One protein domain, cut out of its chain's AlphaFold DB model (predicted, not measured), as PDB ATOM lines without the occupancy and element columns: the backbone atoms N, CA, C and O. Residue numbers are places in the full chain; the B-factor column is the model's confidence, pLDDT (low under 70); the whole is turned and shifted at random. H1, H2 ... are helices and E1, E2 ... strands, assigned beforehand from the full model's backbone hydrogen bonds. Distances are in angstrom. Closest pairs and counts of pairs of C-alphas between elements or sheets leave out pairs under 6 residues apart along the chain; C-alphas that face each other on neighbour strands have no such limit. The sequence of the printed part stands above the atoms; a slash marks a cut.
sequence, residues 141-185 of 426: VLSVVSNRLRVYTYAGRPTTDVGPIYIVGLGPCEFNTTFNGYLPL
ATOM      1  N   VAL A 141     -67.353  27.616   3.638       68.19
ATOM      2  CA  VAL A 141     -66.526  27.013   2.576       68.19
ATOM      3  C   VAL A 141     -65.159  27.687   2.499       68.19
ATOM      4  O   VAL A 141     -64.132  27.010   2.507       68.19
ATOM      5  N   LEU A 142     -65.133  29.019   2.500       65.12
ATOM      6  CA  LEU A 142     -63.901  29.804   2.476       65.12
ATOM      7  C   LEU A 142     -63.039  29.545   3.715       65.12
ATOM      8  O   LEU A 142     -61.823  29.457   3.587       65.12
ATOM      9  N   SER A 143     -63.643  29.331   4.889       63.94
ATOM     10  CA  SER A 143     -62.923  28.920   6.104       63.94
ATOM     11  C   SER A 143     -62.200  27.572   5.938       63.94
ATOM     12  O   SER A 143     -61.030  27.435   6.300       63.94
ATOM     13  N   VAL A 144     -62.846  26.583   5.311       61.91
ATOM     14  CA  VAL A 144     -62.244  25.261   5.061       61.91
ATOM     15  C   VAL A 144     -61.151  25.323   3.987       61.91
ATOM     16  O   VAL A 144     -60.108  24.681   4.132       61.91
ATOM     17  N   VAL A 145     -61.354  26.108   2.925       58.31
ATOM     18  CA  VAL A 145     -60.382  26.267   1.828       58.31
ATOM     19  C   VAL A 145     -59.161  27.082   2.272       58.31
ATOM     20  O   VAL A 145     -58.035  26.681   1.982       58.31
ATOM     21  N   SER A 146     -59.358  28.156   3.041       53.00
ATOM     22  CA  SER A 146     -58.288  29.033   3.549       53.00
ATOM     23  C   SER A 146     -57.284  28.295   4.449       53.00
ATOM     24  O   SER A 146     -56.088  28.588   4.437       53.00
ATOM     25  N   ASN A 147     -57.733  27.252   5.159       53.69
ATOM     26  CA  ASN A 147     -56.853  26.401   5.967       53.69
ATOM     27  C   ASN A 147     -56.008  25.406   5.155       53.69
ATOM     28  O   ASN A 147     -55.027  24.881   5.679       53.69
ATOM     29  N   ARG A 148     -56.369  25.118   3.898       51.78
ATOM     30  CA  ARG A 148     -55.639  24.163   3.041       51.78
ATOM     31  C   ARG A 148     -54.858  24.831   1.913       51.78
ATOM     32  O   ARG A 148     -53.889  24.255   1.432       51.78
ATOM     33  N   LEU A 149     -55.234  26.050   1.540       58.12
ATOM     34  CA  LEU A 149     -54.511  26.902   0.610       58.12
ATOM     35  C   LEU A 149     -54.570  28.335   1.147       58.12
ATOM     36  O   LEU A 149     -55.629  28.959   1.133       58.12
ATOM     37  N   ARG A 150     -53.436  28.862   1.625       58.03
ATOM     38  CA  ARG A 150     -53.345  30.247   2.110       58.03
ATOM     39  C   ARG A 150     -53.410  31.219   0.929       58.03
ATOM     40  O   ARG A 150     -52.381  31.685   0.442       58.03
ATOM     41  N   VAL A 151     -54.617  31.499   0.446       61.78
ATOM     42  CA  VAL A 151     -54.878  32.546  -0.548       61.78
ATOM     43  C   VAL A 151     -55.215  33.828   0.202       61.78
ATOM     44  O   VAL A 151     -56.314  33.977   0.732       61.78
ATOM     45  N   TYR A 152     -54.266  34.758   0.267       62.47
ATOM     46  CA  TYR A 152     -54.516  36.083   0.827       62.47
ATOM     47  C   TYR A 152     -55.174  36.971  -0.230       62.47
ATOM     48  O   TYR A 152     -54.657  37.128  -1.338       62.47
ATOM     49  N   THR A 153     -56.306  37.580   0.108       66.38
ATOM     50  CA  THR A 153     -56.856  38.682  -0.690       66.38
ATOM     51  C   THR A 153     -55.918  39.891  -0.616       66.38
ATOM     52  O   THR A 153     -55.103  39.997   0.299       66.38
ATOM     53  N   TYR A 154     -56.019  40.833  -1.562       63.62
ATOM     54  CA  TYR A 154     -55.161  42.030  -1.579       63.62
ATOM     55  C   TYR A 154     -55.207  42.821  -0.256       63.62
ATOM     56  O   TYR A 154     -54.175  43.281   0.218       63.62
ATOM     57  N   ALA A 155     -56.382  42.911   0.376       71.75
ATOM     58  CA  ALA A 155     -56.565  43.560   1.677       71.75
ATOM     59  C   ALA A 155     -56.159  42.685   2.885       71.75
ATOM     60  O   ALA A 155     -56.017  43.202   3.986       71.75
ATOM     61  N   GLY A 156     -55.984  41.373   2.693       70.62
ATOM     62  CA  GLY A 156     -55.628  40.407   3.737       70.62
ATOM     63  C   GLY A 156     -54.164  39.971   3.704       70.62
ATOM     64  O   GLY A 156     -53.839  38.924   4.262       70.62
ATOM     65  N   ARG A 157     -53.292  40.713   3.008       74.19
ATOM     66  CA  ARG A 157     -51.866  40.379   2.934       74.19
ATOM     67  C   ARG A 157     -51.210  40.527   4.308       74.19
ATOM     68  O   ARG A 157     -51.521  41.478   5.026       74.19
ATOM     69  N   PRO A 158     -50.296  39.619   4.676       75.31
ATOM     70  CA  PRO A 158     -49.564  39.743   5.922       75.31
ATOM     71  C   PRO A 158     -48.778  41.054   6.004       75.31
ATOM     72  O   PRO A 158     -48.140  41.469   5.038       75.31
ATOM     73  N   THR A 159     -48.804  41.688   7.175       79.81
ATOM     74  CA  THR A 159     -47.985  42.867   7.505       79.81
ATOM     75  C   THR A 159     -46.627  42.495   8.106       79.81
ATOM     76  O   THR A 159     -45.814  43.371   8.383       79.81
ATOM     77  N   THR A 160     -46.385  41.199   8.312       81.88
ATOM     78  CA  THR A 160     -45.124  40.603   8.775       81.88
ATOM     79  C   THR A 160     -44.847  39.337   7.977       81.88
ATOM     80  O   THR A 160     -45.768  38.773   7.376       81.88
ATOM     81  N   ASP A 161     -43.586  38.912   7.945       80.31
ATOM     82  CA  ASP A 161     -43.214  37.683   7.258       80.31
ATOM     83  C   ASP A 161     -43.936  36.493   7.904       80.31
ATOM     84  O   ASP A 161     -44.032  36.376   9.130       80.31
ATOM     85  N   VAL A 162     -44.533  35.645   7.068       79.38
ATOM     86  CA  VAL A 162     -45.323  34.498   7.530       79.38
ATOM     87  C   VAL A 162     -44.545  33.242   7.233       79.38
ATOM     88  O   VAL A 162     -44.217  32.989   6.074       79.38
ATOM     89  N   GLY A 163     -44.332  32.451   8.286       75.06
ATOM     90  CA  GLY A 163     -43.517  31.244   8.272       75.06
ATOM     91  C   GLY A 163     -43.888  30.202   7.204       75.06
ATOM     92  O   GLY A 163     -44.903  30.318   6.504       75.06
ATOM     93  N   PRO A 164     -43.075  29.139   7.104       78.94
ATOM     94  CA  PRO A 164     -42.922  28.356   5.889       78.94
ATOM     95  C   PRO A 164     -44.211  27.679   5.417       78.94
ATOM     96  O   PRO A 164     -44.960  27.081   6.192       78.94
ATOM     97  N   ILE A 165     -44.430  27.724   4.107       77.75
ATOM     98  CA  ILE A 165     -45.473  27.014   3.369       77.75
ATOM     99  C   ILE A 165     -44.830  26.245   2.213       77.75
ATOM    100  O   ILE A 165     -43.796  26.650   1.696       77.75
ATOM    101  N   TYR A 166     -45.425  25.136   1.779       81.19
ATOM    102  CA  TYR A 166     -44.969  24.431   0.582       81.19
ATOM    103  C   TYR A 166     -45.808  24.845  -0.629       81.19
ATOM    104  O   TYR A 166     -47.019  24.629  -0.644       81.19
ATOM    105  N   ILE A 167     -45.171  25.414  -1.653       75.81
ATOM    106  CA  ILE A 167     -45.821  25.820  -2.902       75.81
ATOM    107  C   ILE A 167     -45.409  24.856  -4.015       75.81
ATOM    108  O   ILE A 167     -44.228  24.572  -4.225       75.81
ATOM    109  N   VAL A 168     -46.385  24.340  -4.763       72.56
ATOM    110  CA  VAL A 168     -46.120  23.457  -5.907       72.56
ATOM    111  C   VAL A 168     -45.246  24.193  -6.930       72.56
ATOM    112  O   VAL A 168     -45.539  25.321  -7.310       72.56
ATOM    113  N   GLY A 169     -44.145  23.569  -7.353       71.06
ATOM    114  CA  GLY A 169     -43.166  24.169  -8.270       71.06
ATOM    115  C   GLY A 169     -42.106  25.051  -7.597       71.06
ATOM    116  O   GLY A 169     -40.978  25.081  -8.075       71.06
ATOM    117  N   LEU A 170     -42.408  25.684  -6.456       71.25
ATOM    118  CA  LEU A 170     -41.470  26.552  -5.722       71.25
ATOM    119  C   LEU A 170     -40.900  25.917  -4.447       71.25
ATOM    120  O   LEU A 170     -39.960  26.442  -3.876       71.25
ATOM    121  N   GLY A 171     -41.418  24.770  -4.002       78.88
ATOM    122  CA  GLY A 171     -40.938  24.112  -2.786       78.88
ATOM    123  C   GLY A 171     -41.295  24.881  -1.503       78.88
ATOM    124  O   GLY A 171     -42.318  25.565  -1.467       78.88
ATOM    125  N   PRO A 172     -40.512  24.724  -0.422       82.69
ATOM    126  CA  PRO A 172     -40.700  25.481   0.812       82.69
ATOM    127  C   PRO A 172     -40.434  26.977   0.592       82.69
ATOM    128  O   PRO A 172     -39.351  27.360   0.151       82.69
ATOM    129  N   CYS A 173     -41.400  27.818   0.941       83.69
ATOM    130  CA  CYS A 173     -41.369  29.268   0.778       83.69
ATOM    131  C   CYS A 173     -41.812  29.979   2.062       83.69
ATOM    132  O   CYS A 173     -42.596  29.431   2.830       83.69
ATOM    133  N   GLU A 174     -41.368  31.215   2.264       86.00
ATOM    134  CA  GLU A 174     -41.817  32.132   3.318       86.00
ATOM    135  C   GLU A 174     -42.446  33.375   2.673       86.00
ATOM    136  O   GLU A 174     -42.008  33.804   1.601       86.00
ATOM    137  N   PHE A 175     -43.502  33.937   3.267       83.31
ATOM    138  CA  PHE A 175     -44.038  35.208   2.773       83.31
ATOM    139  C   PHE A 175     -43.084  36.328   3.172       83.31
ATOM    140  O   PHE A 175     -42.879  36.539   4.361       83.31
ATOM    141  N   ASN A 176     -42.542  37.047   2.194       81.56
ATOM    142  CA  ASN A 176     -41.677  38.192   2.419       81.56
ATOM    143  C   ASN A 176     -42.456  39.486   2.172       81.56
ATOM    144  O   ASN A 176     -42.947  39.747   1.071       81.56
ATOM    145  N   THR A 177     -42.549  40.317   3.200       79.31
ATOM    146  CA  THR A 177     -43.286  41.587   3.196       79.31
ATOM    147  C   THR A 177     -42.644  42.672   2.343       79.31
ATOM    148  O   THR A 177     -43.359  43.490   1.767       79.31
ATOM    149  N   THR A 178     -41.316  42.657   2.198       80.06
ATOM    150  CA  THR A 178     -40.586  43.608   1.342       80.06
ATOM    151  C   THR A 178     -40.854  43.326  -0.134       80.06
ATOM    152  O   THR A 178     -41.086  44.243  -0.919       80.06
ATOM    153  N   PHE A 179     -40.874  42.046  -0.506       73.31
ATOM    154  CA  PHE A 179     -41.195  41.586  -1.855       73.31
ATOM    155  C   PHE A 179     -42.707  41.496  -2.117       73.31
ATOM    156  O   PHE A 179     -43.145  41.458  -3.266       73.31
ATOM    157  N   ASN A 180     -43.518  41.502  -1.057       78.19
ATOM    158  CA  ASN A 180     -44.972  41.387  -1.122       78.19
ATOM    159  C   ASN A 180     -45.424  40.086  -1.819       78.19
ATOM    160  O   ASN A 180     -46.355  40.079  -2.633       78.19
ATOM    161  N   GLY A 181     -44.739  38.981  -1.503       78.62
ATOM    162  CA  GLY A 181     -44.925  37.676  -2.137       78.62
ATOM    163  C   GLY A 181     -44.190  36.547  -1.413       78.62
ATOM    164  O   GLY A 181     -43.439  36.781  -0.470       78.62
ATOM    165  N   TYR A 182     -44.418  35.305  -1.845       78.62
ATOM    166  CA  TYR A 182     -43.714  34.144  -1.300       78.62
ATOM    167  C   TYR A 182     -42.350  33.976  -1.962       78.62
ATOM    168  O   TYR A 182     -42.273  33.789  -3.175       78.62
ATOM    169  N   LEU A 183     -41.296  33.991  -1.151       78.94
ATOM    170  CA  LEU A 183     -39.930  33.717  -1.575       78.94
ATOM    171  C   LEU A 183     -39.527  32.307  -1.146       78.94
ATOM    172  O   LEU A 183     -39.910  31.872  -0.059       78.94
ATOM    173  N   PRO A 184     -38.739  31.574  -1.944       80.31
ATOM    174  CA  PRO A 184     -38.220  30.290  -1.515       80.31
ATOM    175  C   PRO A 184     -37.352  30.419  -0.268       80.31
ATOM    176  O   PRO A 184     -36.430  31.232  -0.227       80.31
ATOM    177  N   LEU A 185     -37.611  29.564   0.721       79.88
ATOM    178  CA  LEU A 185     -36.815  29.490   1.946       79.88
ATOM    179  C   LEU A 185     -35.396  28.980   1.653       79.88
ATOM    180  O   LEU A 185     -34.439  29.319   2.341       79.88
TER     181      LEU A 185
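What this domain is: This is residues 141 to 185 of the 426 residues of an uncharacterized protein of Bordetella flabilis (UniProt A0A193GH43). A short helix, H1, sits at one end of the model, and a long link leads from it to a small sheet of three antiparallel strands at the other end. H1 and its link make an arm away from the sheet, and residues 143 to 148, of which 143 to 146 belong to H1, stick out free. The printed part has 45 residues, with one named helix and three named strands in the order H1, E1, E2, E3; the sheet's order is E1, E2, E3. The class is mixed, helices and strands, with under half of the residues in named elements. The whole is only just compact, close to loose, with a radius of gyration of the C-alphas of 10.8 A and spans of 29 by 23 by 14 A.

How they stand to each other: Start at H1, residues 141 to 146, where each O i to N i+4 pair is within hydrogen-bond range. It is not on the sheet, with 0 pairs of C-alphas within 10 A. Past the long link of 15 residues, look at E1, residues 162 to 167, and E2, residues 171 to 176, a hairpin of antiparallel neighbours at 145 degrees between their directions. C-alphas 166 and 172 face each other at 4.4 A; N 165 and O 173 are within hydrogen-bond range at 2.8 A, as are N 167 and O 171 at 2.9 A. Next comes E3, residues 181 to 184, which makes a second hairpin with E2, antiparallel at 137 degrees. There C-alphas 173 and 184 face each other at 4.0 A, and N 174 and O 183 are within hydrogen-bond range at 2.8 A. The three strands E1, E2 and E3 form a meander, each strand the antiparallel neighbour of the one before, with E1 and E3 as edge strands and E2 as the inner strand. H1 is apart from E2 and E3.

Where its parts are: Find C-alpha 141 at (-66.526, 27.013, 2.576); from there H1 runs 8.5 A to C-alpha 146. Residues 147 to 161 hold no named element. E1 begins at C-alpha 162, at (-45.323, 34.498, 7.530), and runs 13.6 A to C-alpha 167. E2 runs 15.0 A from C-alpha 171 to C-alpha 176. E3 runs 10.0 A from C-alpha 181 and ends at C-alpha 184, at (-38.220, 30.290, -1.515).

The domain as a whole: The two C-alphas farthest apart are those of Val 141 and Thr 178, at 30.8 A. The printed part has no cut. The link from H1 to E1 is long, while those from E1 to E2 and from E2 to E3 are tight. The mean pLDDT of the printed part is 72.6, and residues 141 to 154 are under 70, which is low confidence.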